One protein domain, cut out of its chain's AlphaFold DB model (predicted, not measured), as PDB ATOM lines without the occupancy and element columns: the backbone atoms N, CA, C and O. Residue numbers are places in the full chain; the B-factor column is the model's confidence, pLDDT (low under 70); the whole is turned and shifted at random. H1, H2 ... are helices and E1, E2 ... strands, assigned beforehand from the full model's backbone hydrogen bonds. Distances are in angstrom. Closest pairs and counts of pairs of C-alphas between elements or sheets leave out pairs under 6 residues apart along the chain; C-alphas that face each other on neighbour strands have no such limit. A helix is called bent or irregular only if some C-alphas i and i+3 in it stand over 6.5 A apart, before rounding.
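Overview. This is residues 308 to 524 of the 555 residues of an uncharacterized protein of Thermoplasmata archaeon (UniProt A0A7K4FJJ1). One long, twisted sheet of nine strands curls across its width, with two helices over one face: H1 in the hollow of E7, E6, E5 and E1, and H2 over E9, E10 and E11. The short pair E2 and E4 makes a small second sheet by the ends of E5 and E6. The printed part has 217 residues, mixed in class, running H1, E1 to E7, H2, E8 to E11; the large sheet, antiparallel throughout, has the order E3, E7, E6, E5, E1, E8, E9, E10, E11. It is compact, with a radius of gyration of the C-alphas of 16.7 A and spans of 48 by 40 by 28 A.

Along the chain. In sheet order come E3, residues 362 to 364; E7, 410 to 418, 24.8 A; E6, 400 to 407, 23.1 A; E5, 388 to 395, 23.2 A; E1, 333 to 342, 25.7 A; E8, 459 to 465, 19.2 A; E9, 476 to 482, 19.0 A; E10, 492 to 501, 29.3 A; and E11, 507 to 516, 25.3 A. E2 is residues 347 to 350 and E4 is 371 to 374. H1, residues 314 to 329, is 22.0 A long and begins at C-alpha 314 (-24.025, 24.439, 17.426). H2, residues 436 to 454, is 22.4 A long. E11 ends at C-alpha 516 (-27.898, 27.653, 45.040).

Arrangement. E1 and E8 are antiparallel at 165 degrees, with N 340 and O 462 at 2.8 A. E5, E6, E7 and E8, E9, E10, E11 are two meanders, each strand the antiparallel neighbour of the one before; N 391 and O 404 are 2.8 A apart in the hairpin E5 and E6, and N 497 and O 511 2.8 A in the hairpin E10 and E11. E1 bends by 65 degrees at residue 336, and E11 by 65 degrees at residue 513. H1 and H2 are on the same face, as two layers, helices on one face of a sheet. The closest C-alphas of H1 and E7, Ala 321 and Pro 411, are 5.4 A apart. H2 has a height over the sheet of 8.8 A; its closest C-alpha pair with E10, Ala 443 and Ala 498, is 5.9 A apart. H2 is irregular, C-alphas 446 and 449 being 7.7 A apart, with a kink of 81 degrees near residue 444. H1 and H2 are close but not clearly touching, Tyr 314 and Ser 436 having the closest C-alphas at 5.4 A. E2 and E4 are antiparallel, with N 347 and O 374 at 2.9 A. In H1 every O i to N i+4 pair is within hydrogen-bond range, in H2 11 of 15.

Size, cuts and confidence. The two C-alphas farthest apart, of Ser 397 and Ser 454, are 48.8 A apart. The printed part has no cut. The links E2 to E3, E4 to E5 and E7 to H2 are long. Mean pLDDT of the printed part is 82.2; 30 residues are under 70, among them 422 to 432, 466 to 473 and 519 to 524.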
ATOM      1  N   PRO A 308     -41.022  32.599  20.935       71.75
ATOM      2  CA  PRO A 308     -39.876  31.704  21.015       71.75
ATOM      3  C   PRO A 308     -39.014  31.857  19.756       71.75
ATOM      4  O   PRO A 308     -39.523  31.820  18.633       71.75
ATOM      5  N   GLY A 309     -37.713  32.043  19.950       79.38
ATOM      6  CA  GLY A 309     -36.759  32.282  18.877       79.38
ATOM      7  C   GLY A 309     -36.472  31.039  18.039       79.38
ATOM      8  O   GLY A 309     -36.663  29.902  18.481       79.38
ATOM      9  N   THR A 310     -35.971  31.254  16.821       88.81
ATOM     10  CA  THR A 310     -35.528  30.173  15.929       88.81
ATOM     11  C   THR A 310     -34.368  29.419  16.573       88.81
ATOM     12  O   THR A 310     -33.238  29.906  16.607       88.81
ATOM     13  N   ALA A 311     -34.645  28.228  17.100       91.19
ATOM     14  CA  ALA A 311     -33.640  27.418  17.768       91.19
ATOM     15  C   ALA A 311     -32.771  26.660  16.750       91.19
ATOM     16  O   ALA A 311     -33.292  25.916  15.917       91.19
ATOM     17  N   VAL A 312     -31.451  26.815  16.859       94.19
ATOM     18  CA  VAL A 312     -30.434  26.237  15.959       94.19
ATOM     19  C   VAL A 312     -29.446  25.352  16.727       94.19
ATOM     20  O   VAL A 312     -29.311  25.497  17.946       94.19
ATOM     21  N   THR A 313     -28.780  24.411  16.050       95.56
ATOM     22  CA  THR A 313     -27.692  23.611  16.654       95.56
ATOM     23  C   THR A 313     -26.372  24.386  16.686       95.56
ATOM     24  O   THR A 313     -26.241  25.427  16.037       95.56
ATOM     25  N   TYR A 314     -25.373  23.864  17.406       93.44
ATOM     26  CA  TYR A 314     -24.025  24.439  17.426       93.44
ATOM     27  C   TYR A 314     -23.448  24.594  16.018       93.44
ATOM     28  O   TYR A 314     -23.019  25.687  15.660       93.44
ATOM     29  N   SER A 315     -23.497  23.544  15.190       93.00
ATOM     30  CA  SER A 315     -22.919  23.585  13.838       93.00
ATOM     31  C   SER A 315     -23.550  24.658  12.938       93.00
ATOM     32  O   SER A 315     -22.879  25.233  12.080       93.00
ATOM     33  N   GLN A 316     -24.828  24.979  13.163       94.38
ATOM     34  CA  GLN A 316     -25.547  26.046  12.466       94.38
ATOM     35  C   GLN A 316     -25.175  27.439  12.998       94.38
ATOM     36  O   GLN A 316     -24.990  28.366  12.204       94.38
ATOM     37  N   ALA A 317     -25.051  27.590  14.320       93.75
ATOM     38  CA  ALA A 317     -24.673  28.849  14.956       93.75
ATOM     39  C   ALA A 317     -23.212  29.225  14.668       93.75
ATOM     40  O   ALA A 317     -22.946  30.347  14.248       93.75
ATOM     41  N   ASP A 318     -22.287  28.273  14.807       91.75
ATOM     42  CA  ASP A 318     -20.859  28.431  14.513       91.75
ATOM     43  C   ASP A 318     -20.638  28.870  13.060       91.75
ATOM     44  O   ASP A 318     -20.029  29.909  12.818       91.75
ATOM     45  N   ALA A 319     -21.243  28.177  12.086       91.94
ATOM     46  CA  ALA A 319     -21.156  28.559  10.673       91.94
ATOM     47  C   ALA A 319     -21.723  29.966  10.391       91.94
ATOM     48  O   ALA A 319     -21.147  30.733   9.614       91.94
ATOM     49  N   THR A 320     -22.835  30.322  11.039       92.31
ATOM     50  CA  THR A 320     -23.508  31.622  10.883       92.31
ATOM     51  C   THR A 320     -22.688  32.769  11.486       92.31
ATOM     52  O   THR A 320     -22.490  33.801  10.840       92.31
ATOM     53  N   ALA A 321     -22.137  32.579  12.685       91.31
ATOM     54  CA  ALA A 321     -21.267  33.549  13.342       91.31
ATOM     55  C   ALA A 321     -19.896  33.663  12.651       91.31
ATOM     56  O   ALA A 321     -19.391  34.771  12.473       91.31
ATOM     57  N   ALA A 322     -19.319  32.552  12.178       90.12
ATOM     58  CA  ALA A 322     -18.057  32.543  11.440       90.12
ATOM     59  C   ALA A 322     -18.173  33.286  10.098       90.12
ATOM     60  O   ALA A 322     -17.247  33.998   9.704       90.12
ATOM     61  N   ALA A 323     -19.321  33.190   9.416       91.12
ATOM     62  CA  ALA A 323     -19.603  33.972   8.212       91.12
ATOM     63  C   ALA A 323     -19.677  35.484   8.501       91.12
ATOM     64  O   ALA A 323     -19.142  36.285   7.727       91.12
ATOM     65  N   ALA A 324     -20.274  35.888   9.629       90.88
ATOM     66  CA  ALA A 324     -20.289  37.284  10.069       90.88
ATOM     67  C   ALA A 324     -18.875  37.785  10.433       90.88
ATOM     68  O   ALA A 324     -18.443  38.824   9.933       90.88
ATOM     69  N   ALA A 325     -18.118  37.011  11.216       89.69
ATOM     70  CA  ALA A 325     -16.728  37.295  11.576       89.69
ATOM     71  C   ALA A 325     -15.825  37.473  10.340       89.69
ATOM     72  O   ALA A 325     -15.088  38.460  10.228       89.69
ATOM     73  N   ALA A 326     -15.940  36.556   9.372       89.50
ATOM     74  CA  ALA A 326     -15.210  36.608   8.109       89.50
ATOM     75  C   ALA A 326     -15.587  37.826   7.249       89.50
ATOM     76  O   ALA A 326     -14.730  38.375   6.557       89.50
ATOM     77  N   SER A 327     -16.843  38.273   7.318       89.88
ATOM     78  CA  SER A 327     -17.321  39.466   6.607       89.88
ATOM     79  C   SER A 327     -16.844  40.776   7.244       89.88
ATOM     80  O   SER A 327     -16.713  41.775   6.542       89.88
ATOM     81  N   TYR A 328     -16.572  40.782   8.554       85.69
ATOM     82  CA  TYR A 328     -16.184  41.983   9.303       85.69
ATOM     83  C   TYR A 328     -14.667  42.241   9.311       85.69
ATOM     84  O   TYR A 328     -14.248  43.382   9.129       85.69
ATOM     85  N   TYR A 329     -13.844  41.195   9.465       83.19
ATOM     86  CA  TYR A 329     -12.375  41.317   9.559       83.19
ATOM     87  C   TYR A 329     -11.578  40.408   8.606       83.19
ATOM     88  O   TYR A 329     -10.356  40.307   8.718       83.19
ATOM     89  N   GLY A 330     -12.240  39.769   7.640       82.06
ATOM     90  CA  GLY A 330     -11.607  38.788   6.759       82.06
ATOM     91  C   GLY A 330     -11.460  37.410   7.412       82.06
ATOM     92  O   GLY A 330     -11.875  37.176   8.545       82.06
ATOM     93  N   SER A 331     -10.899  36.461   6.665       81.12
ATOM     94  CA  SER A 331     -10.801  35.055   7.072       81.12
ATOM     95  C   SER A 331      -9.709  34.785   8.124       81.12
ATOM     96  O   SER A 331      -8.938  35.663   8.515       81.12
ATOM     97  N   GLY A 332      -9.646  33.537   8.609       82.06
ATOM     98  CA  GLY A 332      -8.657  33.082   9.597       82.06
ATOM     99  C   GLY A 332      -9.160  33.023  11.044       82.06
ATOM    100  O   GLY A 332      -8.391  32.656  11.930       82.06
ATOM    101  N   TRP A 333     -10.432  33.350  11.284       85.75
ATOM    102  CA  TRP A 333     -11.106  33.109  12.561       85.75
ATOM    103  C   TRP A 333     -11.261  31.606  12.833       85.75
ATOM    104  O   TRP A 333     -11.628  30.846  11.938       85.75
ATOM    105  N   THR A 334     -10.977  31.187  14.066       84.19
ATOM    106  CA  THR A 334     -11.115  29.811  14.567       84.19
ATOM    107  C   THR A 334     -11.854  29.830  15.901       84.19
ATOM    108  O   THR A 334     -11.513  30.621  16.782       84.19
ATOM    109  N   THR A 335     -12.854  28.969  16.059       84.62
ATOM    110  CA  THR A 335     -13.678  28.884  17.273       84.62
ATOM    111  C   THR A 335     -12.893  28.266  18.441       84.62
ATOM    112  O   THR A 335     -12.197  27.264  18.286       84.62
ATOM    113  N   MET A 336     -12.972  28.876  19.624       79.31
ATOM    114  CA  MET A 336     -12.306  28.442  20.871       79.31
ATOM    115  C   MET A 336     -13.293  27.957  21.928       79.31
ATOM    116  O   MET A 336     -12.992  27.067  22.717       79.31
ATOM    117  N   ALA A 337     -14.475  28.560  21.947       82.12
ATOM    118  CA  ALA A 337     -15.568  28.163  22.807       82.12
ATOM    119  C   ALA A 337     -16.896  28.492  22.125       82.12
ATOM    120  O   ALA A 337     -16.973  29.402  21.291       82.12
ATOM    121  N   ALA A 338     -17.946  27.795  22.535       87.12
ATOM    122  CA  ALA A 338     -19.315  28.217  22.301       87.12
ATOM    123  C   ALA A 338     -20.151  27.991  23.560       87.12
ATOM    124  O   ALA A 338     -19.956  27.000  24.259       87.12
ATOM    125  N   ALA A 339     -21.086  28.893  23.834       88.75
ATOM    126  CA  ALA A 339     -22.064  28.754  24.907       88.75
ATOM    127  C   ALA A 339     -23.479  28.894  24.335       88.75
ATOM    128  O   ALA A 339     -23.710  29.729  23.464       88.75
ATOM    129  N   ALA A 340     -24.428  28.103  24.820       90.88
ATOM    130  CA  ALA A 340     -25.828  28.137  24.413       90.88
ATOM    131  C   ALA A 340     -26.756  28.224  25.614       90.88
ATOM    132  O   ALA A 340     -26.542  27.560  26.626       90.88
ATOM    133  N   LEU A 341     -27.835  28.988  25.446       89.12
ATOM    134  CA  LEU A 341     -28.893  29.134  26.436       89.12
ATOM    135  C   LEU A 341     -30.238  28.780  25.798       89.12
ATOM    136  O   LEU A 341     -30.752  29.497  24.937       89.12
ATOM    137  N   ALA A 342     -30.831  27.674  26.242       89.62
ATOM    138  CA  ALA A 342     -32.218  27.338  25.958       89.62
ATOM    139  C   ALA A 342     -33.059  27.583  27.215       89.62
ATOM    140  O   ALA A 342     -33.232  26.706  28.065       89.62
ATOM    141  N   ILE A 343     -33.552  28.817  27.325       87.62
ATOM    142  CA  ILE A 343     -34.379  29.305  28.434       87.62
ATOM    143  C   ILE A 343     -35.880  29.189  28.095       87.62
ATOM    144  O   ILE A 343     -36.263  29.395  26.940       87.62
ATOM    145  N   PRO A 344     -36.753  28.876  29.073       81.38
ATOM    146  CA  PRO A 344     -38.188  28.658  28.838       81.38
ATOM    147  C   PRO A 344     -38.989  29.956  28.624       81.38
ATOM    148  O   PRO A 344     -40.124  29.914  28.151       81.38
ATOM    149  N   SER A 345     -38.420  31.108  28.978       81.44
ATOM    150  CA  SER A 345     -39.038  32.435  28.904       81.44
ATOM    151  C   SER A 345     -38.024  33.468  28.419       81.44
ATOM    152  O   SER A 345     -36.842  33.338  28.722       81.44
ATOM    153  N   GLU A 346     -38.490  34.490  27.700       81.56
ATOM    154  CA  GLU A 346     -37.665  35.629  27.279       81.56
ATOM    155  C   GLU A 346     -37.002  36.308  28.493       81.56
ATOM    156  O   GLU A 346     -37.633  36.454  29.545       81.56
ATOM    157  N   TYR A 347     -35.742  36.729  28.354       80.12
ATOM    158  CA  TYR A 347     -34.995  37.411  29.411       80.12
ATOM    159  C   TYR A 347     -34.223  38.619  28.871       80.12
ATOM    160  O   TYR A 347     -33.246  38.480  28.137       80.12
ATOM    161  N   ALA A 348     -34.653  39.820  29.261       79.88
ATOM    162  CA  ALA A 348     -33.912  41.054  29.024       79.88
ATOM    163  C   ALA A 348     -32.899  41.280  30.154       79.88
ATOM    164  O   ALA A 348     -33.282  41.378  31.321       79.88
ATOM    165  N   TYR A 349     -31.616  41.387  29.806       73.88
ATOM    166  CA  TYR A 349     -30.514  41.495  30.761       73.88
ATOM    167  C   TYR A 349     -29.634  42.725  30.476       73.88
ATOM    168  O   TYR A 349     -29.447  43.096  29.312       73.88
ATOM    169  N   PRO A 350     -29.113  43.410  31.512       75.25
ATOM    170  CA  PRO A 350     -28.303  44.610  31.336       75.25
ATOM    171  C   PRO A 350     -26.876  44.244  30.913       75.25
ATOM    172  O   PRO A 350     -26.179  43.503  31.607       75.25
ATOM    173  N   THR A 351     -26.387  44.808  29.807       71.44
ATOM    174  CA  THR A 351     -25.045  44.465  29.289       71.44
ATOM    175  C   THR A 351     -23.912  44.945  30.190       71.44
ATOM    176  O   THR A 351     -22.792  44.462  30.069       71.44
ATOM    177  N   SER A 352     -24.192  45.838  31.145       72.31
ATOM    178  CA  SER A 352     -23.263  46.230  32.211       72.31
ATOM    179  C   SER A 352     -22.901  45.088  33.173       72.31
ATOM    180  O   SER A 352     -22.092  45.296  34.072       72.31
ATOM    181  N   GLN A 353     -23.528  43.912  33.040       70.19
ATOM    182  CA  GLN A 353     -23.163  42.678  33.745       70.19
ATOM    183  C   GLN A 353     -22.281  41.733  32.909       70.19
ATOM    184  O   GLN A 353     -21.823  40.730  33.455       70.19
ATOM    185  N   ILE A 354     -22.023  42.043  31.631       70.56
ATOM    186  CA  ILE A 354     -21.029  41.341  30.811       70.56
ATOM    187  C   ILE A 354     -19.712  42.121  30.873       70.56
ATOM    188  O   ILE A 354     -19.663  43.292  30.493       70.56
ATOM    189  N   ASP A 355     -18.629  41.458  31.274       72.19
ATOM    190  CA  ASP A 355     -17.278  42.014  31.201       72.19
ATOM    191  C   ASP A 355     -16.307  41.051  30.502       72.19
ATOM    192  O   ASP A 355     -15.582  40.284  31.138       72.19
ATOM    193  N   PHE A 356     -16.259  41.129  29.169       73.50
ATOM    194  CA  PHE A 356     -15.242  40.444  28.365       73.50
ATOM    195  C   PHE A 356     -13.824  41.018  28.567       73.50
ATOM    196  O   PHE A 356     -12.847  40.323  28.287       73.50
ATOM    197  N   SER A 357     -13.687  42.253  29.070       69.69
ATOM    198  CA  SER A 357     -12.384  42.920  29.232       69.69
ATOM    199  C   SER A 357     -11.551  42.329  30.368       69.69
ATOM    200  O   SER A 357     -10.323  42.359  30.305       69.69
ATOM    201  N   SER A 358     -12.220  41.710  31.348       71.19
ATOM    202  CA  SER A 358     -11.602  40.878  32.386       71.19
ATOM    203  C   SER A 358     -10.826  39.673  31.834       71.19
ATOM    204  O   SER A 358      -9.872  39.225  32.469       71.19
ATOM    205  N   PHE A 359     -11.210  39.167  30.655       69.19
ATOM    206  CA  PHE A 359     -10.551  38.053  29.970       69.19
ATOM    207  C   PHE A 359      -9.600  38.528  28.858       69.19
ATOM    208  O   PHE A 359      -8.448  38.101  28.795       69.19
ATOM    209  N   CYS A 360     -10.071  39.409  27.976       77.00
ATOM    210  CA  CYS A 360      -9.310  39.907  26.834       77.00
ATOM    211  C   CYS A 360      -9.585  41.406  26.639       77.00
ATOM    212  O   CYS A 360     -10.702  41.764  26.264       77.00
ATOM    213  N   PRO A 361      -8.595  42.293  26.855       83.69
ATOM    214  CA  PRO A 361      -8.754  43.730  26.657       83.69
ATOM    215  C   PRO A 361      -9.222  44.084  25.242       83.69
ATOM    216  O   PRO A 361      -8.698  43.587  24.243       83.69
ATOM    217  N   GLY A 362     -10.213  44.968  25.159       85.69
ATOM    218  CA  GLY A 362     -10.969  45.200  23.935       85.69
ATOM    219  C   GLY A 362     -12.113  46.190  24.113       85.69
ATOM    220  O   GLY A 362     -12.152  46.959  25.074       85.69
ATOM    221  N   HIS A 363     -13.053  46.165  23.174       86.69
ATOM    222  CA  HIS A 363     -14.187  47.081  23.111       86.69
ATOM    223  C   HIS A 363     -15.414  46.434  22.464       86.69
ATOM    224  O   HIS A 363     -15.305  45.489  21.682       86.69
ATOM    225  N   TRP A 364     -16.587  46.982  22.775       84.44
ATOM    226  CA  TRP A 364     -17.825  46.648  22.080       84.44
ATOM    227  C   TRP A 364     -17.771  47.093  20.615       84.44
ATOM    228  O   TRP A 364     -17.244  48.161  20.293       84.44
ATOM    229  N   ILE A 365     -18.336  46.274  19.732       83.25
ATOM    230  CA  ILE A 365     -18.448  46.565  18.305       83.25
ATOM    231  C   ILE A 365     -19.657  47.484  18.108       83.25
ATOM    232  O   ILE A 365     -20.808  47.080  18.245       83.25
ATOM    233  N   GLY A 366     -19.381  48.758  17.824       83.50
ATOM    234  CA  GLY A 366     -20.401  49.807  17.816       83.50
ATOM    235  C   GLY A 366     -20.751  50.295  19.226       83.50
ATOM    236  O   GLY A 366     -19.925  50.280  20.137       83.50
ATOM    237  N   THR A 367     -21.972  50.792  19.413       80.88
ATOM    238  CA  THR A 367     -22.449  51.268  20.720       80.88
ATOM    239  C   THR A 367     -22.993  50.111  21.550       80.88
ATOM    240  O   THR A 367     -23.991  49.510  21.154       80.88
ATOM    241  N   GLN A 368     -22.402  49.855  22.721       76.62
ATOM    242  CA  GLN A 368     -22.930  48.902  23.703       76.62
ATOM    243  C   GLN A 368     -24.413  49.219  24.010       76.62
ATOM    244  O   GLN A 368     -24.698  50.300  24.537       76.62
ATOM    245  N   PRO A 369     -25.370  48.322  23.700       72.31
ATOM    246  CA  PRO A 369     -26.773  48.539  24.041       72.31
ATOM    247  C   PRO A 369     -26.952  48.401  25.562       72.31
ATOM    248  O   PRO A 369     -26.294  47.554  26.165       72.31
ATOM    249  N   PRO A 370     -27.828  49.181  26.223       73.19
ATOM    250  CA  PRO A 370     -27.969  49.135  27.684       73.19
ATOM    251  C   PRO A 370     -28.497  47.782  28.189       73.19
ATOM    252  O   PRO A 370     -28.147  47.337  29.281       73.19
ATOM    253  N   THR A 371     -29.307  47.111  27.372       75.00
ATOM    254  CA  THR A 371     -29.880  45.785  27.612       75.00
ATOM    255  C   THR A 371     -29.873  44.979  26.318       75.00
ATOM    256  O   THR A 371     -30.110  45.551  25.253       75.00
ATOM    257  N   VAL A 372     -29.684  43.665  26.412       74.31
ATOM    258  CA  VAL A 372     -29.942  42.713  25.319       74.31
ATOM    259  C   VAL A 372     -31.088  41.794  25.744       74.31
ATOM    260  O   VAL A 372     -31.235  41.485  26.925       74.31
ATOM    261  N   THR A 373     -31.917  41.379  24.788       79.38
ATOM    262  CA  THR A 373     -33.045  40.471  25.024       79.38
ATOM    263  C   THR A 373     -32.712  39.085  24.495       79.38
ATOM    264  O   THR A 373     -32.499  38.910  23.296       79.38
ATOM    265  N   LEU A 374     -32.692  38.094  25.384       83.31
ATOM    266  CA  LEU A 374     -32.587  36.685  25.029       83.31
ATOM    267  C   LEU A 374     -33.993  36.126  24.743       83.31
ATOM    268  O   LEU A 374     -34.821  36.123  25.658       83.31
ATOM    269  N   PRO A 375     -34.292  35.651  23.519       84.88
ATOM    270  CA  PRO A 375     -35.548  34.961  23.229       84.88
ATOM    271  C   PRO A 375     -35.628  33.617  23.968       84.88
ATOM    272  O   PRO A 375     -34.608  32.987  24.248       84.88
ATOM    273  N   SER A 376     -36.844  33.132  24.233       86.00
ATOM    274  CA  SER A 376     -37.029  31.760  24.723       86.00
ATOM    275  C   SER A 376     -36.765  30.727  23.626       86.00
ATOM    276  O   SER A 376     -37.007  30.974  22.446       86.00
ATOM    277  N   THR A 377     -36.327  29.529  24.011       87.75
ATOM    278  CA  THR A 377     -36.338  28.363  23.116       87.75
ATOM    279  C   THR A 377     -37.720  27.711  23.169       87.75
ATOM    280  O   THR A 377     -38.285  27.516  24.245       87.75
ATOM    281  N   ALA A 378     -38.286  27.352  22.012       81.88
ATOM    282  CA  ALA A 378     -39.578  26.670  21.960       81.88
ATOM    283  C   ALA A 378     -39.532  25.309  22.682       81.88
ATOM    284  O   ALA A 378     -38.633  24.510  22.443       81.88
ATOM    285  N   ALA A 379     -40.563  24.974  23.463       75.62
ATOM    286  CA  ALA A 379     -40.699  23.642  24.077       75.62
ATOM    287  C   ALA A 379     -40.841  22.493  23.049       75.62
ATOM    288  O   ALA A 379     -40.723  21.323  23.398       75.62
ATOM    289  N   THR A 380     -41.099  22.825  21.779       80.12
ATOM    290  CA  THR A 380     -41.140  21.906  20.629       80.12
ATOM    291  C   THR A 380     -39.865  21.954  19.777       80.12
ATOM    292  O   THR A 380     -39.871  21.456  18.651       80.12
ATOM    293  N   ALA A 381     -38.802  22.614  20.243       86.44
ATOM    294  CA  ALA A 381     -37.530  22.679  19.537       86.44
ATOM    295  C   ALA A 381     -36.844  21.301  19.489       86.44
ATOM    296  O   ALA A 381     -37.038  20.453  20.361       86.44
ATOM    297  N   SER A 382     -36.044  21.070  18.446       90.31
ATOM    298  CA  SER A 382     -35.293  19.823  18.287       90.31
ATOM    299  C   SER A 382     -34.281  19.624  19.417       90.31
ATOM    300  O   SER A 382     -33.704  20.576  19.934       90.31
ATOM    301  N   VAL A 383     -34.031  18.364  19.780       89.56
ATOM    302  CA  VAL A 383     -33.107  17.998  20.866       89.56
ATOM    303  C   VAL A 383     -31.741  18.661  20.656       89.56
ATOM    304  O   VAL A 383     -31.073  18.415  19.653       89.56
ATOM    305  N   GLY A 384     -31.340  19.503  21.608       89.69
ATOM    306  CA  GLY A 384     -30.067  20.221  21.599       89.69
ATOM    307  C   GLY A 384     -29.959  21.405  20.641       89.69
ATOM    308  O   GLY A 384     -28.839  21.790  20.302       89.69
ATOM    309  N   THR A 385     -31.077  21.998  20.216       93.69
ATOM    310  CA  THR A 385     -31.073  23.350  19.641       93.69
ATOM    311  C   THR A 385     -31.322  24.422  20.708       93.69
ATOM    312  O   THR A 385     -31.985  24.180  21.717       93.69
ATOM    313  N   ALA A 386     -30.802  25.628  20.477       92.44
ATOM    314  CA  ALA A 386     -31.011  26.796  21.331       92.44
ATOM    315  C   ALA A 386     -31.298  28.044  20.483       92.44
ATOM    316  O   ALA A 386     -30.771  28.183  19.379       92.44
ATOM    317  N   ALA A 387     -32.145  28.945  20.991       90.12
ATOM    318  CA  ALA A 387     -32.447  30.233  20.360       90.12
ATOM    319  C   ALA A 387     -31.360  31.305  20.602       90.12
ATOM    320  O   ALA A 387     -31.422  32.381  20.005       90.12
ATOM    321  N   VAL A 388     -30.383  31.002  21.465       90.94
ATOM    322  CA  VAL A 388     -29.244  31.849  21.834       90.94
ATOM    323  C   VAL A 388     -27.970  31.014  21.790       90.94
ATOM    324  O   VAL A 388     -27.868  30.008  22.497       90.94
ATOM    325  N   TRP A 389     -26.989  31.479  21.020       92.50
ATOM    326  CA  TRP A 389     -25.604  31.010  21.050       92.50
ATOM    327  C   TRP A 389     -24.647  32.196  21.187       92.50
ATOM    328  O   TRP A 389     -24.869  33.227  20.562       92.50
ATOM    329  N   PHE A 390     -23.558  32.027  21.931       88.94
ATOM    330  CA  PHE A 390     -22.373  32.886  21.922       88.94
ATOM    331  C   PHE A 390     -21.208  32.077  21.356       88.94
ATOM    332  O   PHE A 390     -20.943  30.976  21.838       88.94
ATOM    333  N   ILE A 391     -20.519  32.607  20.346       89.00
ATOM    334  CA  ILE A 391     -19.405  31.944  19.663       89.00
ATOM    335  C   ILE A 391     -18.148  32.805  19.828       89.00
ATOM    336  O   ILE A 391     -18.145  33.997  19.509       89.00
ATOM    337  N   PHE A 392     -17.081  32.198  20.349       86.81
ATOM    338  CA  PHE A 392     -15.839  32.877  20.713       86.81
ATOM    339  C   PHE A 392     -14.732  32.495  19.731       86.81
ATOM    340  O   PHE A 392     -14.299  31.341  19.702       86.81
ATOM    341  N   PHE A 393     -14.243  33.457  18.949       86.25
ATOM    342  CA  PHE A 393     -13.219  33.240  17.926       86.25
ATOM    343  C   PHE A 393     -11.876  33.867  18.305       86.25
ATOM    344  O   PHE A 393     -11.832  34.960  18.867       86.25
ATOM    345  N   SER A 394     -10.776  33.229  17.902       83.06
ATOM    346  CA  SER A 394      -9.466  33.879  17.766       83.06
ATOM    347  C   SER A 394      -8.992  33.876  16.316       83.06
ATOM    348  O   SER A 394      -9.433  33.059  15.506       83.06
ATOM    349  N   GLN A 395      -8.085  34.792  15.981       81.31
ATOM    350  CA  GLN A 395      -7.413  34.826  14.682       81.31
ATOM    351  C   GLN A 395      -5.916  34.534  14.860       81.31
ATOM    352  O   GLN A 395      -5.191  35.265  15.539       81.31
ATOM    353  N   SER A 396      -5.444  33.461  14.221       67.38
ATOM    354  CA  SER A 396      -4.098  32.890  14.415       67.38
ATOM    355  C   SER A 396      -2.932  33.777  13.952       67.38
ATOM    356  O   SER A 396      -1.779  33.474  14.248       67.38
ATOM    357  N   SER A 397      -3.215  34.869  13.241       66.19
ATOM    358  CA  SER A 397      -2.229  35.803  12.686       66.19
ATOM    359  C   SER A 397      -2.026  37.087  13.501       66.19
ATOM    360  O   SER A 397      -1.105  37.841  13.191       66.19
ATOM    361  N   SER A 398      -2.882  37.375  14.492       67.56
ATOM    362  CA  SER A 398      -3.009  38.733  15.052       67.56
ATOM    363  C   SER A 398      -3.212  38.826  16.570       67.56
ATOM    364  O   SER A 398      -3.249  39.937  17.093       67.56
ATOM    365  N   SER A 399      -3.370  37.701  17.280       76.12
ATOM    366  CA  SER A 399      -3.803  37.673  18.695       76.12
ATOM    367  C   SER A 399      -5.116  38.437  18.946       76.12
ATOM    368  O   SER A 399      -5.337  38.963  20.040       76.12
ATOM    369  N   SER A 400      -5.977  38.515  17.925       84.56
ATOM    370  CA  SER A 400      -7.310  39.116  18.022       84.56
ATOM    371  C   SER A 400      -8.336  38.092  18.496       84.56
ATOM    372  O   SER A 400      -8.261  36.914  18.141       84.56
ATOM    373  N   PHE A 401      -9.316  38.579  19.248       86.25
ATOM    374  CA  PHE A 401     -10.418  37.838  19.848       86.25
ATOM    375  C   PHE A 401     -11.731  38.525  19.484       86.25
ATOM    376  O   PHE A 401     -11.838  39.750  19.563       86.25
ATOM    377  N   LEU A 402     -12.722  37.738  19.082       88.56
ATOM    378  CA  LEU A 402     -14.016  38.225  18.621       88.56
ATOM    379  C   LEU A 402     -15.127  37.399  19.265       88.56
ATOM    380  O   LEU A 402     -15.141  36.175  19.141       88.56
ATOM    381  N   VAL A 403     -16.074  38.077  19.910       88.38
ATOM    382  CA  VAL A 403     -17.320  37.462  20.384       88.38
ATOM    383  C   VAL A 403     -18.427  37.795  19.398       88.38
ATOM    384  O   VAL A 403     -18.746  38.970  19.193       88.38
ATOM    385  N   GLY A 404     -19.020  36.763  18.805       87.88
ATOM    386  CA  GLY A 404     -20.317  36.857  18.144       87.88
ATOM    387  C   GLY A 404     -21.408  36.228  19.006       87.88
ATOM    388  O   GLY A 404     -21.130  35.324  19.794       87.88
ATOM    389  N   ASP A 405     -22.646  36.670  18.832       88.94
ATOM    390  CA  ASP A 405     -23.817  35.886  19.217       88.94
ATOM    391  C   ASP A 405     -24.621  35.468  17.981       88.94
ATOM    392  O   ASP A 405     -24.402  35.959  16.870       88.94
ATOM    393  N   VAL A 406     -25.523  34.506  18.168       88.19
ATOM    394  CA  VAL A 406     -26.554  34.130  17.203       88.19
ATOM    395  C   VAL A 406     -27.879  34.067  17.951       88.19
ATOM    396  O   VAL A 406     -28.133  33.136  18.717       88.19
ATOM    397  N   LEU A 407     -28.722  35.075  17.727       87.62
ATOM    398  CA  LEU A 407     -30.038  35.218  18.345       87.62
ATOM    399  C   LEU A 407     -31.109  34.876  17.307       87.62
ATOM    400  O   LEU A 407     -31.200  35.518  16.262       87.62
ATOM    401  N   SER A 408     -31.924  33.850  17.564       84.31
ATOM    402  CA  SER A 408     -32.933  33.349  16.609       84.31
ATOM    403  C   SER A 408     -32.382  33.053  15.199       84.31
ATOM    404  O   SER A 408     -33.069  33.270  14.199       84.31
ATOM    405  N   GLY A 409     -31.137  32.576  15.106       82.62
ATOM    406  CA  GLY A 409     -30.456  32.308  13.833       82.62
ATOM    407  C   GLY A 409     -29.855  33.538  13.132       82.62
ATOM    408  O   GLY A 409     -29.289  33.386  12.053       82.62
ATOM    409  N   VAL A 410     -29.942  34.737  13.719       84.75
ATOM    410  CA  VAL A 410     -29.326  35.970  13.197       84.75
ATOM    411  C   VAL A 410     -28.023  36.253  13.954       84.75
ATOM    412  O   VAL A 410     -28.073  36.339  15.182       84.75
ATOM    413  N   PRO A 411     -26.867  36.400  13.277       90.12
ATOM    414  CA  PRO A 411     -25.607  36.698  13.943       90.12
ATOM    415  C   PRO A 411     -25.456  38.192  14.248       90.12
ATOM    416  O   PRO A 411     -25.682  39.025  13.369       90.12
ATOM    417  N   ASN A 412     -24.951  38.523  15.435       88.94
ATOM    418  CA  ASN A 412     -24.398  39.845  15.733       88.94
ATOM    419  C   ASN A 412     -22.943  39.691  16.190       88.94
ATOM    420  O   ASN A 412     -22.545  38.657  16.722       88.94
ATOM    421  N   LEU A 413     -22.128  40.727  15.990       89.31
ATOM    422  CA  LEU A 413     -20.770  40.781  16.531       89.31
ATOM    423  C   LEU A 413     -20.765  41.762  17.699       89.31
ATOM    424  O   LEU A 413     -21.143  42.919  17.531       89.31
ATOM    425  N   LEU A 414     -20.383  41.283  18.881       86.50
ATOM    426  CA  LEU A 414     -20.561  41.999  20.143       86.50
ATOM    427  C   LEU A 414     -19.291  42.729  20.580       86.50
ATOM    428  O   LEU A 414     -19.349  43.890  20.977       86.50
ATOM    429  N   TYR A 415     -18.143  42.053  20.525       87.00
ATOM    430  CA  TYR A 415     -16.921  42.515  21.181       87.00
ATOM    431  C   TYR A 415     -15.666  42.117  20.406       87.00
ATOM    432  O   TYR A 415     -15.531  40.957  20.015       87.00
ATOM    433  N   LEU A 416     -14.734  43.060  20.240       89.25
ATOM    434  CA  LEU A 416     -13.405  42.829  19.679       89.25
ATOM    435  C   LEU A 416     -12.327  43.182  20.710       89.25
ATOM    436  O   LEU A 416     -12.208  44.340  21.127       89.25
ATOM    437  N   GLY A 417     -11.501  42.199  21.056       87.56
ATOM    438  CA  GLY A 417     -10.298  42.378  21.864       87.56
ATOM    439  C   GLY A 417      -9.028  41.947  21.138       87.56
ATOM    440  O   GLY A 417      -9.077  41.281  20.101       87.56
ATOM    441  N   SER A 418      -7.874  42.358  21.661       85.88
ATOM    442  CA  SER A 418      -6.573  41.983  21.107       85.88
ATOM    443  C   SER A 418      -5.446  42.078  22.134       85.88
ATOM    444  O   SER A 418      -5.386  42.995  22.953       85.88
ATOM    445  N   GLY A 419      -4.518  41.121  22.075       77.38
ATOM    446  CA  GLY A 419      -3.332  41.090  22.931       77.38
ATOM    447  C   GLY A 419      -2.963  39.684  23.399       77.38
ATOM    448  O   GLY A 419      -3.672  38.714  23.152       77.38
ATOM    449  N   SER A 420      -1.841  39.564  24.112       72.81
ATOM    450  CA  SER A 420      -1.296  38.267  24.547       72.81
ATOM    451  C   SER A 420      -2.119  37.545  25.621       72.81
ATOM    452  O   SER A 420      -1.862  36.379  25.883       72.81
ATOM    453  N   GLN A 421      -3.087  38.216  26.252       70.75
ATOM    454  CA  GLN A 421      -4.044  37.591  27.182       70.75
ATOM    455  C   GLN A 421      -5.145  36.824  26.429       70.75
ATOM    456  O   GLN A 421      -5.665  35.821  26.901       70.75
ATOM    457  N   CYS A 422      -5.445  37.248  25.200       68.44
ATOM    458  CA  CYS A 422      -6.543  36.740  24.387       68.44
ATOM    459  C   CYS A 422      -6.260  35.363  23.747       68.44
ATOM    460  O   CYS A 422      -7.073  34.870  22.967       68.44
ATOM    461  N   THR A 423      -5.105  34.757  24.048       59.41
ATOM    462  CA  THR A 423      -4.635  33.469  23.509       59.41
ATOM    463  C   THR A 423      -4.558  32.343  24.546       59.41
ATOM    464  O   THR A 423      -4.186  31.233  24.179       59.41
ATOM    465  N   ASP A 424      -4.905  32.599  25.814       53.81
ATOM    466  CA  ASP A 424      -4.927  31.565  26.869       53.81
ATOM    467  C   ASP A 424      -6.201  30.693  26.848       53.81
ATOM    468  O   ASP A 424      -6.262  29.676  27.538       53.81
ATOM    469  N   LEU A 425      -7.209  31.037  26.029       53.94
ATOM    470  CA  LEU A 425      -8.309  30.115  25.740       53.94
ATOM    471  C   LEU A 425      -7.857  29.021  24.772       53.94
ATOM    472  O   LEU A 425      -7.319  29.267  23.691       53.94
ATOM    473  N   SER A 426      -8.143  27.792  25.170       53.41
ATOM    474  CA  SER A 426      -7.945  26.588  24.386       53.41
ATOM    475  C   SER A 426      -8.746  26.620  23.081       53.41
ATOM    476  O   SER A 426      -9.955  26.824  23.073       53.41
ATOM    477  N   LEU A 427      -8.074  26.375  21.954       55.22
ATOM    478  CA  LEU A 427      -8.727  26.228  20.652       55.22
ATOM    479  C   LEU A 427      -9.625  24.983  20.637       55.22
ATOM    480  O   LEU A 427      -9.176  23.889  20.988       55.22
ATOM    481  N   ILE A 428     -10.851  25.103  20.119       57.91
ATOM    482  CA  ILE A 428     -11.538  23.932  19.574       57.91
ATOM    483  C   ILE A 428     -10.874  23.675  18.223       57.91
ATOM    484  O   ILE A 428     -10.990  24.469  17.289       57.91
ATOM    485  N   SER A 429     -10.188  22.544  18.078       52.69
ATOM    486  CA  SER A 429      -9.837  22.043  16.751       52.69
ATOM    487  C   SER A 429     -11.129  21.581  16.062       52.69
ATOM    488  O   SER A 429     -11.484  20.407  16.131       52.69
ATOM    489  N   ALA A 430     -11.859  22.515  15.442       49.47
ATOM    490  CA  ALA A 430     -13.240  22.339  14.968       49.47
ATOM    491  C   ALA A 430     -13.439  21.229  13.913       49.47
ATOM    492  O   ALA A 430     -14.568  20.853  13.599       49.47
ATOM    493  N   ALA A 431     -12.354  20.642  13.403       53.12
ATOM    494  CA  ALA A 431     -12.385  19.428  12.602       53.12
ATOM    495  C   ALA A 431     -12.794  18.198  13.446       53.12
ATOM    496  O   ALA A 431     -11.946  17.490  13.984       53.12
ATOM    497  N   GLY A 432     -14.100  17.916  13.503       68.88
ATOM    498  CA  GLY A 432     -14.636  16.641  13.998       68.88
ATOM    499  C   GLY A 432     -15.222  16.648  15.412       68.88
ATOM    500  O   GLY A 432     -15.240  15.598  16.049       68.88
ATOM    501  N   SER A 433     -15.707  17.790  15.909       84.31
ATOM    502  CA  SER A 433     -16.569  17.789  17.103       84.31
ATOM    503  C   SER A 433     -18.004  17.369  16.750       84.31
ATOM    504  O   SER A 433     -18.511  17.722  15.685       84.31
ATOM    505  N   ILE A 434     -18.657  16.624  17.643       91.56
ATOM    506  CA  ILE A 434     -20.076  16.254  17.571       91.56
ATOM    507  C   ILE A 434     -20.957  17.496  17.747       91.56
ATOM    508  O   ILE A 434     -20.609  18.410  18.501       91.56
ATOM    509  N   ASP A 435     -22.118  17.514  17.094       93.94
ATOM    510  CA  ASP A 435     -23.057  18.631  17.216       93.94
ATOM    511  C   ASP A 435     -23.799  18.600  18.567       93.94
ATOM    512  O   ASP A 435     -23.929  17.550  19.211       93.94
ATOM    513  N   SER A 436     -24.333  19.746  18.992       94.69
ATOM    514  CA  SER A 436     -25.003  19.923  20.291       94.69
ATOM    515  C   SER A 436     -26.156  18.938  20.515       94.69
ATOM    516  O   SER A 436     -26.352  18.429  21.619       94.69
ATOM    517  N   SER A 437     -26.878  18.587  19.449       95.81
ATOM    518  CA  SER A 437     -27.938  17.572  19.445       95.81
ATOM    519  C   SER A 437     -27.450  16.168  19.829       95.81
ATOM    520  O   SER A 437     -28.167  15.417  20.499       95.81
ATOM    521  N   GLN A 438     -26.216  15.812  19.467       95.75
ATOM    522  CA  GLN A 438     -25.607  14.524  19.796       95.75
ATOM    523  C   GLN A 438     -25.162  14.494  21.262       95.75
ATOM    524  O   GLN A 438     -25.473  13.535  21.969       95.75
ATOM    525  N   ALA A 439     -24.524  15.565  21.748       94.50
ATOM    526  CA  ALA A 439     -24.151  15.701  23.158       94.50
ATOM    527  C   ALA A 439     -25.382  15.633  24.081       94.50
ATOM    528  O   ALA A 439     -25.426  14.841  25.023       94.50
ATOM    529  N   VAL A 440     -26.444  16.369  23.749       95.88
ATOM    530  CA  VAL A 440     -27.712  16.362  24.499       95.88
ATOM    531  C   VAL A 440     -28.380  14.981  24.468       95.88
ATOM    532  O   VAL A 440     -28.947  14.546  25.469       95.88
ATOM    533  N   THR A 441     -28.261  14.238  23.364       96.75
ATOM    534  CA  THR A 441     -28.730  12.842  23.288       96.75
ATOM    535  C   THR A 441     -27.957  11.929  24.250       96.75
ATOM    536  O   THR A 441     -28.574  11.121  24.948       96.75
ATOM    537  N   VAL A 442     -26.632  12.084  24.354       96.88
ATOM    538  CA  VAL A 442     -25.793  11.331  25.306       96.88
ATOM    539  C   VAL A 442     -26.137  11.692  26.753       96.88
ATOM    540  O   VAL A 442     -26.346  10.787  27.560       96.88
ATOM    541  N   ALA A 443     -26.280  12.979  27.084       96.00
ATOM    542  CA  ALA A 443     -26.692  13.432  28.416       96.00
ATOM    543  C   ALA A 443     -28.079  12.884  28.809       96.00
ATOM    544  O   ALA A 443     -28.273  12.368  29.914       96.00
ATOM    545  N   ASN A 444     -29.036  12.911  27.876       96.38
ATOM    546  CA  ASN A 444     -30.388  12.404  28.097       96.38
ATOM    547  C   ASN A 444     -30.438  10.893  28.342       96.38
ATOM    548  O   ASN A 444     -31.249  10.452  29.160       96.38
ATOM    549  N   ALA A 445     -29.567  10.112  27.698       96.75
ATOM    550  CA  ALA A 445     -29.446   8.673  27.934       96.75
ATOM    551  C   ALA A 445     -28.876   8.320  29.326       96.75
ATOM    552  O   ALA A 445     -29.124   7.221  29.819       96.75
ATOM    553  N   HIS A 446     -28.162   9.245  29.978       96.88
ATOM    554  CA  HIS A 446     -27.464   9.023  31.254       96.88
ATOM    555  C   HIS A 446     -28.081   9.800  32.433       96.88
ATOM    556  O   HIS A 446     -27.388  10.211  33.356       96.88
ATOM    557  N   GLY A 447     -29.406   9.984  32.410       94.38
ATOM    558  CA  GLY A 447     -30.184  10.572  33.510       94.38
ATOM    559  C   GLY A 447     -30.829  11.918  33.183       94.38
ATOM    560  O   GLY A 447     -31.859  12.248  33.771       94.38
ATOM    561  N   GLY A 448     -30.322  12.646  32.183       94.75
ATOM    562  CA  GLY A 448     -30.851  13.959  31.811       94.75
ATOM    563  C   GLY A 448     -32.332  13.936  31.415       94.75
ATOM    564  O   GLY A 448     -33.097  14.807  31.820       94.75
ATOM    565  N   SER A 449     -32.781  12.882  30.723       94.12
ATOM    566  CA  SER A 449     -34.197  12.712  30.363       94.12
ATOM    567  C   SER A 449     -35.109  12.483  31.574       94.12
ATOM    568  O   SER A 449     -36.256  12.922  31.562       94.12
ATOM    569  N   ALA A 450     -34.604  11.844  32.634       95.00
ATOM    570  CA  ALA A 450     -35.342  11.667  33.881       95.00
ATOM    571  C   ALA A 450     -35.440  12.987  34.663       95.00
ATOM    572  O   ALA A 450     -36.512  13.302  35.175       95.00
ATOM    573  N   PHE A 451     -34.366  13.785  34.682       94.56
ATOM    574  CA  PHE A 451     -34.357  15.116  35.296       94.56
ATOM    575  C   PHE A 451     -35.340  16.078  34.607       94.56
ATOM    576  O   PHE A 451     -36.145  16.721  35.275       94.56
ATOM    577  N   LEU A 452     -35.345  16.125  33.269       91.62
ATOM    578  CA  LEU A 452     -36.319  16.916  32.500       91.62
ATOM    579  C   LEU A 452     -37.770  16.435  32.704       91.62
ATOM    580  O   LEU A 452     -38.703  17.229  32.620       91.62
ATOM    581  N   ALA A 453     -37.978  15.143  32.980       91.31
ATOM    582  CA  ALA A 453     -39.303  14.593  33.266       91.31
ATOM    583  C   ALA A 453     -39.796  14.896  34.695       91.31
ATOM    584  O   ALA A 453     -41.006  14.997  34.903       91.31
ATOM    585  N   SER A 454     -38.895  15.050  35.675       92.44
ATOM    586  CA  SER A 454     -39.249  15.477  37.037       92.44
ATOM    587  C   SER A 454     -39.374  16.995  37.185       92.44
ATOM    588  O   SER A 454     -40.071  17.456  38.087       92.44
ATOM    589  N   HIS A 455     -38.725  17.774  36.313       88.69
ATOM    590  CA  HIS A 455     -38.581  19.219  36.466       88.69
ATOM    591  C   HIS A 455     -39.074  19.996  35.239       88.69
ATOM    592  O   HIS A 455     -38.404  20.096  34.217       88.69
ATOM    593  N   SER A 456     -40.257  20.603  35.359       82.12
ATOM    594  CA  SER A 456     -40.803  21.502  34.342       82.12
ATOM    595  C   SER A 456     -40.193  22.905  34.434       82.12
ATOM    596  O   SER A 456     -39.877  23.396  35.516       82.12
ATOM    597  N   GLY A 457     -40.039  23.573  33.286       77.50
ATOM    598  CA  GLY A 457     -39.464  24.924  33.229       77.50
ATOM    599  C   GLY A 457     -37.951  24.983  33.476       77.50
ATOM    600  O   GLY A 457     -37.433  26.053  33.783       77.50
ATOM    601  N   THR A 458     -37.240  23.863  33.340       86.12
ATOM    602  CA  THR A 458     -35.771  23.829  33.363       86.12
ATOM    603  C   THR A 458     -35.170  24.646  32.227       86.12
ATOM    604  O   THR A 458     -35.610  24.534  31.081       86.12
ATOM    605  N   SER A 459     -34.109  25.391  32.527       89.00
ATOM    606  CA  SER A 459     -33.219  25.942  31.500       89.00
ATOM    607  C   SER A 459     -32.174  24.893  31.118       89.00
ATOM    608  O   SER A 459     -31.743  24.114  31.973       89.00
ATOM    609  N   THR A 460     -31.757  24.876  29.850       90.69
ATOM    610  CA  THR A 460     -30.544  24.159  29.421       90.69
ATOM    611  C   THR A 460     -29.449  25.163  29.105       90.69
ATOM    612  O   THR A 460     -29.652  26.064  28.290       90.69
ATOM    613  N   GLU A 461     -28.287  24.960  29.705       91.25
ATOM    614  CA  GLU A 461     -27.030  25.580  29.312       91.25
ATOM    615  C   GLU A 461     -26.142  24.512  28.657       91.25
ATOM    616  O   GLU A 461     -26.103  23.360  29.102       91.25
ATOM    617  N   LEU A 462     -25.454  24.876  27.576       88.75
ATOM    618  CA  LEU A 462     -24.415  24.043  26.973       88.75
ATOM    619  C   LEU A 462     -23.167  24.890  26.762       88.75
ATOM    620  O   LEU A 462     -23.247  25.923  26.101       88.75
ATOM    621  N   ALA A 463     -22.017  24.415  27.222       88.06
ATOM    622  CA  ALA A 463     -20.715  24.942  26.854       88.06
ATOM    623  C   ALA A 463     -19.958  23.899  26.019       88.06
ATOM    624  O   ALA A 463     -19.808  22.752  26.433       88.06
ATOM    625  N   LEU A 464     -19.464  24.297  24.848       86.00
ATOM    626  CA  LEU A 464     -18.391  23.595  24.150       86.00
ATOM    627  C   LEU A 464     -17.091  24.317  24.486       86.00
ATOM    628  O   LEU A 464     -16.880  25.448  24.041       86.00
ATOM    629  N   VAL A 465     -16.235  23.674  25.273       78.81
ATOM    630  CA  VAL A 465     -14.954  24.231  25.716       78.81
ATOM    631  C   VAL A 465     -13.824  23.563  24.939       78.81
ATOM    632  O   VAL A 465     -13.745  22.334  24.854       78.81
ATOM    633  N   GLY A 466     -12.938  24.367  24.345       67.81
ATOM    634  CA  GLY A 466     -11.762  23.863  23.645       67.81
ATOM    635  C   GLY A 466     -10.822  23.075  24.559       67.81
ATOM    636  O   GLY A 466     -10.681  23.364  25.749       67.81
ATOM    637  N   GLY A 467     -10.124  22.093  23.992       59.31
ATOM    638  CA  GLY A 467      -9.093  21.335  24.695       59.31
ATOM    639  C   GLY A 467      -7.748  22.061  24.644       59.31
ATOM    640  O   GLY A 467      -7.308  22.487  23.576       59.31
ATOM    641  N   ALA A 468      -7.074  22.247  25.783       51.25
ATOM    642  CA  ALA A 468      -5.798  22.960  25.799       51.25
ATOM    643  C   ALA A 468      -4.708  22.156  25.070       51.25
ATOM    644  O   ALA A 468      -4.246  21.122  25.557       51.25
ATOM    645  N   ALA A 469      -4.278  22.653  23.904       46.75
ATOM    646  CA  ALA A 469      -3.304  21.990  23.033       46.75
ATOM    647  C   ALA A 469      -1.949  21.730  23.721       46.75
ATOM    648  O   ALA A 469      -1.291  20.733  23.437       46.75
ATOM    649  N   SER A 470      -1.572  22.586  24.675       43.84
ATOM    650  CA  SER A 470      -0.401  22.454  25.552       43.84
ATOM    651  C   SER A 470      -0.513  21.344  26.612       43.84
ATOM    652  O   SER A 470       0.495  20.993  27.219       43.84
ATOM    653  N   PHE A 471      -1.705  20.776  26.821       46.59
ATOM    654  CA  PHE A 471      -1.991  19.736  27.821       46.59
ATOM    655  C   PHE A 471      -2.635  18.464  27.228       46.59
ATOM    656  O   PHE A 471      -3.015  17.572  27.981       46.59
ATOM    657  N   HIS A 472      -2.758  18.361  25.896       52.72
ATOM    658  CA  HIS A 472      -3.375  17.226  25.181       52.72
ATOM    659  C   HIS A 472      -4.805  16.854  25.629       52.72
ATOM    660  O   HIS A 472      -5.250  15.720  25.440       52.72
ATOM    661  N   LEU A 473      -5.545  17.807  26.195       60.44
ATOM    662  CA  LEU A 473      -6.943  17.605  26.567       60.44
ATOM    663  C   LEU A 473      -7.821  17.607  25.310       60.44
ATOM    664  O   LEU A 473      -7.622  18.427  24.415       60.44
ATOM    665  N   ALA A 474      -8.800  16.705  25.247       70.50
ATOM    666  CA  ALA A 474      -9.851  16.760  24.233       70.50
ATOM    667  C   ALA A 474     -10.870  17.865  24.584       70.50
ATOM    668  O   ALA A 474     -11.078  18.113  25.774       70.50
ATOM    669  N   PRO A 475     -11.518  18.510  23.595       81.69
ATOM    670  CA  PRO A 475     -12.619  19.433  23.864       81.69
ATOM    671  C   PRO A 475     -13.796  18.711  24.539       81.69
ATOM    672  O   PRO A 475     -14.043  17.526  24.275       81.69
ATOM    673  N   THR A 476     -14.540  19.425  25.384       86.81
ATOM    674  CA  THR A 476     -15.704  18.894  26.108       86.81
ATOM    675  C   THR A 476     -16.977  19.660  25.793       86.81
ATOM    676  O   THR A 476     -16.983  20.882  25.673       86.81
ATOM    677  N   TRP A 477     -18.067  18.905  25.669       90.44
ATOM    678  CA  TRP A 477     -19.419  19.406  25.857       90.44
ATOM    679  C   TRP A 477     -19.754  19.280  27.340       90.44
ATOM    680  O   TRP A 477     -19.906  18.166  27.843       90.44
ATOM    681  N   ASP A 478     -19.881  20.410  28.017       89.50
ATOM    682  CA  ASP A 478     -20.364  20.514  29.385       89.50
ATOM    683  C   ASP A 478     -21.811  21.020  29.337       89.50
ATOM    684  O   ASP A 478     -22.090  22.134  28.891       89.50
ATOM    685  N   LEU A 479     -22.751  20.151  29.705       93.25
ATOM    686  CA  LEU A 479     -24.190  20.396  29.628       93.25
ATOM    687  C   LEU A 479     -24.791  20.456  31.027       93.25
ATOM    688  O   LEU A 479     -24.591  19.537  31.820       93.25
ATOM    689  N   THR A 480     -25.603  21.483  31.267       93.44
ATOM    690  CA  THR A 480     -26.321  21.706  32.523       93.44
ATOM    691  C   THR A 480     -27.815  21.837  32.248       93.44
ATOM    692  O   THR A 480     -28.252  22.733  31.524       93.44
ATOM    693  N   TYR A 481     -28.624  20.983  32.870       93.75
ATOM    694  CA  TYR A 481     -30.043  21.260  33.089       93.75
ATOM    695  C   TYR A 481     -30.213  21.819  34.495       93.75
ATOM    696  O   TYR A 481     -29.714  21.224  35.447       93.75
ATOM    697  N   THR A 482     -30.946  22.920  34.658       92.50
ATOM    698  CA  THR A 482     -31.220  23.470  35.994       92.50
ATOM    699  C   THR A 482     -32.632  24.028  36.132       92.50
ATOM    700  O   THR A 482     -33.213  24.546  35.175       92.50
ATOM    701  N   THR A 483     -33.189  23.927  37.341       90.56
ATOM    702  CA  THR A 483     -34.437  24.607  37.731       90.56
ATOM    703  C   THR A 483     -34.220  26.041  38.214       90.56
ATOM    704  O   THR A 483     -35.197  26.774  38.375       90.56
ATOM    705  N   CYS A 484     -32.969  26.478  38.403       87.25
ATOM    706  CA  CYS A 484     -32.670  27.887  38.623       87.25
ATOM    707  C   CYS A 484     -33.045  28.698  37.378       87.25
ATOM    708  O   CYS A 484     -32.619  28.390  36.263       87.25
ATOM    709  N   ARG A 485     -33.829  29.764  37.557       79.62
ATOM    710  CA  ARG A 485     -34.124  30.688  36.455       79.62
ATOM    711  C   ARG A 485     -32.958  31.653  36.248       79.62
ATOM    712  O   ARG A 485     -32.301  32.058  37.205       79.62
ATOM    713  N   ILE A 486     -32.753  32.099  35.013       75.50
ATOM    714  CA  ILE A 486     -31.692  33.061  34.674       75.50
ATOM    715  C   ILE A 486     -31.877  34.439  35.352       75.50
ATOM    716  O   ILE A 486     -30.904  35.137  35.607       75.50
ATOM    717  N   ASP A 487     -33.101  34.796  35.759       72.31
ATOM    718  CA  ASP A 487     -33.399  36.007  36.539       72.31
ATOM    719  C   ASP A 487     -33.346  35.802  38.072       72.31
ATOM    720  O   ASP A 487     -33.584  36.739  38.838       72.31
ATOM    721  N   GLN A 488     -33.067  34.584  38.549       78.56
ATOM    722  CA  GLN A 488     -33.205  34.219  39.958       78.56
ATOM    723  C   GLN A 488     -31.968  34.599  40.784       78.56
ATOM    724  O   GLN A 488     -30.941  33.925  40.779       78.56
ATOM    725  N   THR A 489     -32.097  35.668  41.567       75.12
ATOM    726  CA  THR A 489     -31.018  36.218  42.403       75.12
ATOM    727  C   THR A 489     -30.812  35.505  43.744       75.12
ATOM    728  O   THR A 489     -29.802  35.744  44.405       75.12
ATOM    729  N   SER A 490     -31.746  34.651  44.178       81.19
ATOM    730  CA  SER A 490     -31.611  33.861  45.410       81.19
ATOM    731  C   SER A 490     -32.475  32.592  45.408       81.19
ATOM    732  O   SER A 490     -33.504  32.509  44.730       81.19
ATOM    733  N   GLY A 491     -32.080  31.610  46.220       86.75
ATOM    734  CA  GLY A 491     -32.849  30.395  46.493       86.75
ATOM    735  C   GLY A 491     -32.030  29.120  46.330       86.75
ATOM    736  O   GLY A 491     -30.808  29.156  46.204       86.75
ATOM    737  N   ILE A 492     -32.730  27.990  46.329       87.19
ATOM    738  CA  ILE A 492     -32.186  26.665  46.030       87.19
ATOM    739  C   ILE A 492     -32.983  26.121  44.844       87.19
ATOM    740  O   ILE A 492     -34.210  26.239  44.824       87.19
ATOM    741  N   GLY A 493     -32.279  25.550  43.878       89.56
ATOM    742  CA  GLY A 493     -32.825  24.764  42.781       89.56
ATOM    743  C   GLY A 493     -32.125  23.411  42.730       89.56
ATOM    744  O   GLY A 493     -31.425  23.021  43.667       89.56
ATOM    745  N   GLU A 494     -32.284  22.710  41.618       92.38
ATOM    746  CA  GLU A 494     -31.582  21.463  41.332       92.38
ATOM    747  C   GLU A 494     -30.882  21.544  39.979       92.38
ATOM    748  O   GLU A 494     -31.277  22.329  39.107       92.38
ATOM    749  N   ASP A 495     -29.834  20.742  39.825       93.62
ATOM    750  CA  ASP A 495     -29.062  20.602  38.600       93.62
ATOM    751  C   ASP A 495     -28.884  19.135  38.170       93.62
ATOM    752  O   ASP A 495     -28.940  18.193  38.965       93.62
ATOM    753  N   PHE A 496     -28.673  18.953  36.870       94.81
ATOM    754  CA  PHE A 496     -28.081  17.762  36.276       94.81
ATOM    755  C   PHE A 496     -26.992  18.231  35.313       94.81
ATOM    756  O   PHE A 496     -27.285  18.902  34.324       94.81
ATOM    757  N   ASN A 497     -25.750  17.856  35.606       93.25
ATOM    758  CA  ASN A 497     -24.565  18.251  34.855       93.25
ATOM    759  C   ASN A 497     -23.954  17.015  34.183       93.25
ATOM    760  O   ASN A 497     -23.790  15.979  34.837       93.25
ATOM    761  N   ALA A 498     -23.576  17.119  32.911       91.69
ATOM    762  CA  ALA A 498     -22.940  16.052  32.144       91.69
ATOM    763  C   ALA A 498     -21.763  16.586  31.316       91.69
ATOM    764  O   ALA A 498     -21.960  17.425  30.438       91.69
ATOM    765  N   THR A 499     -20.563  16.047  31.548       92.94
ATOM    766  CA  THR A 499     -19.376  16.306  30.717       92.94
ATOM    767  C   THR A 499     -19.222  15.178  29.704       92.94
ATOM    768  O   THR A 499     -19.196  13.994  30.060       92.94
ATOM    769  N   ILE A 500     -19.104  15.524  28.425       92.94
ATOM    770  CA  ILE A 500     -19.032  14.599  27.288       92.94
ATOM    771  C   ILE A 500     -17.822  14.969  26.429       92.94
ATOM    772  O   ILE A 500     -17.593  16.138  26.134       92.94
ATOM    773  N   ASN A 501     -17.048  13.978  25.987       91.12
ATOM    774  CA  ASN A 501     -15.947  14.195  25.054       91.12
ATOM    775  C   ASN A 501     -16.515  14.658  23.704       91.12
ATOM    776  O   ASN A 501     -17.230  13.904  23.037       91.12
ATOM    777  N   ALA A 502     -16.192  15.884  23.292       88.38
ATOM    778  CA  ALA A 502     -16.810  16.491  22.123       88.38
ATOM    779  C   ALA A 502     -16.356  15.864  20.797       88.38
ATOM    780  O   ALA A 502     -17.035  16.058  19.800       88.38
ATOM    781  N   THR A 503     -15.272  15.083  20.754       88.19
ATOM    782  CA  THR A 503     -14.829  14.383  19.533       88.19
ATOM    783  C   THR A 503     -15.382  12.957  19.441       88.19
ATOM    784  O   THR A 503     -15.766  12.519  18.360       88.19
ATOM    785  N   SER A 504     -15.437  12.210  20.552       89.81
ATOM    786  CA  SER A 504     -15.863  10.798  20.543       89.81
ATOM    787  C   SER A 504     -17.333  10.568  20.905       89.81
ATOM    788  O   SER A 504     -17.836   9.463  20.698       89.81
ATOM    789  N   GLY A 505     -18.023  11.560  21.477       91.94
ATOM    790  CA  GLY A 505     -19.378  11.395  22.018       91.94
ATOM    791  C   GLY A 505     -19.456  10.495  23.253       91.94
ATOM    792  O   GLY A 505     -20.551  10.145  23.687       91.94
ATOM    793  N   GLN A 506     -18.319  10.109  23.835       93.69
ATOM    794  CA  GLN A 506     -18.295   9.334  25.071       93.69
ATOM    795  C   GLN A 506     -18.555  10.241  26.274       93.69
ATOM    796  O   GLN A 506     -17.951  11.306  26.410       93.69
ATOM    797  N   LEU A 507     -19.431   9.788  27.166       94.69
ATOM    798  CA  LEU A 507     -19.634  10.416  28.465       94.69
ATOM    799  C   LEU A 507     -18.339  10.349  29.292       94.69
ATOM    800  O   LEU A 507     -17.724   9.287  29.392       94.69
ATOM    801  N   VAL A 508     -17.958  11.470  29.903       92.69
ATOM    802  CA  VAL A 508     -16.831  11.570  30.842       92.69
ATOM    803  C   VAL A 508     -17.341  11.484  32.281       92.69
ATOM    804  O   VAL A 508     -16.786  10.745  33.092       92.69
ATOM    805  N   SER A 509     -18.416  12.210  32.601       93.56
ATOM    806  CA  SER A 509     -19.016  12.243  33.938       93.56
ATOM    807  C   SER A 509     -20.475  12.716  33.905       93.56
ATOM    808  O   SER A 509     -20.903  13.405  32.979       93.56
ATOM    809  N   THR A 510     -21.229  12.380  34.953       95.38
ATOM    810  CA  THR A 510     -22.509  13.020  35.298       95.38
ATOM    811  C   THR A 510     -22.553  13.338  36.784       95.38
ATOM    812  O   THR A 510     -21.977  12.608  37.595       95.38
ATOM    813  N   SER A 511     -23.304  14.368  37.158       93.31
ATOM    814  CA  SER A 511     -23.693  14.652  38.542       93.31
ATOM    815  C   SER A 511     -25.085  15.281  38.585       93.31
ATOM    816  O   SER A 511     -25.540  15.847  37.596       93.31
ATOM    817  N   SER A 512     -25.761  15.181  39.725       92.88
ATOM    818  CA  SER A 512     -26.986  15.931  40.000       92.88
ATOM    819  C   SER A 512     -27.125  16.192  41.495       92.88
ATOM    820  O   SER A 512     -26.643  15.408  42.322       92.88
ATOM    821  N   GLY A 513     -27.775  17.295  41.853       90.94
ATOM    822  CA  GLY A 513     -28.022  17.647  43.243       90.94
ATOM    823  C   GLY A 513     -28.804  18.944  43.401       90.94
ATOM    824  O   GLY A 513     -29.423  19.443  42.468       90.94
ATOM    825  N   SER A 514     -28.784  19.486  44.620       90.06
ATOM    826  CA  SER A 514     -29.356  20.800  44.915       90.06
ATOM    827  C   SER A 514     -28.282  21.883  44.809       90.06
ATOM    828  O   SER A 514     -27.248  21.810  45.481       90.06
ATOM    829  N   VAL A 515     -28.556  22.917  44.018       87.69
ATOM    830  CA  VAL A 515     -27.659  24.044  43.722       87.69
ATOM    831  C   VAL A 515     -28.255  25.352  44.259       87.69
ATOM    832  O   VAL A 515     -29.469  25.484  44.402       87.69
ATOM    833  N   SER A 516     -27.419  26.335  44.600       86.81
ATOM    834  CA  SER A 516     -27.898  27.653  45.040       86.81
ATOM    835  C   SER A 516     -28.129  28.557  43.832       86.81
ATOM    836  O   SER A 516     -27.185  28.873  43.111       86.81
ATOM    837  N   CYS A 517     -29.364  29.015  43.636       82.44
ATOM    838  CA  CYS A 517     -29.719  29.929  42.551       82.44
ATOM    839  C   CYS A 517     -29.326  31.362  42.930       82.44
ATOM    840  O   CYS A 517     -30.151  32.134  43.413       82.44
ATOM    841  N   THR A 518     -28.046  31.699  42.776       73.62
ATOM    842  CA  THR A 518     -27.506  33.036  43.056       73.62
ATOM    843  C   THR A 518     -26.747  33.559  41.847       73.62
ATOM    844  O   THR A 518     -25.631  33.112  41.587       73.62
ATOM    845  N   GLN A 519     -27.331  34.532  41.147       58.22
ATOM    846  CA  GLN A 519     -26.639  35.275  40.095       58.22
ATOM    847  C   GLN A 519     -25.458  36.069  40.678       58.22
ATOM    848  O   GLN A 519     -25.644  36.978  41.492       58.22
ATOM    849  N   GLY A 520     -24.244  35.729  40.242       47.47
ATOM    850  CA  GLY A 520     -23.134  36.680  40.202       47.47
ATOM    851  C   GLY A 520     -23.263  37.609  38.982       47.47
ATOM    852  O   GLY A 520     -24.263  37.545  38.267       47.47
ATOM    853  N   PRO A 521     -22.266  38.463  38.694       38.59
ATOM    854  CA  PRO A 521     -22.105  38.983  37.335       38.59
ATOM    855  C   PRO A 521     -21.903  37.814  36.356       38.59
ATOM    856  O   PRO A 521     -21.349  36.781  36.739       38.59
ATOM    857  N   VAL A 522     -22.316  37.974  35.094       40.38
ATOM    858  CA  VAL A 522     -22.211  36.915  34.075       40.38
ATOM    859  C   VAL A 522     -20.772  36.854  33.555       40.38
ATOM    860  O   VAL A 522     -20.434  37.356  32.484       40.38
ATOM    861  N   THR A 523     -19.895  36.253  34.357       33.69
ATOM    862  CA  THR A 523     -18.535  35.901  33.951       33.69
ATOM    863  C   THR A 523     -18.589  34.699  33.019       33.69
ATOM    864  O   THR A 523     -18.979  33.612  33.447       33.69
ATOM    865  N   VAL A 524     -18.160  34.881  31.767       34.19
ATOM    866  CA  VAL A 524     -17.884  33.768  30.841       34.19
ATOM    867  C   VAL A 524     -16.962  32.763  31.553       34.19
ATOM    868  O   VAL A 524     -15.984  33.203  32.167       34.19
TER     869      VAL A 524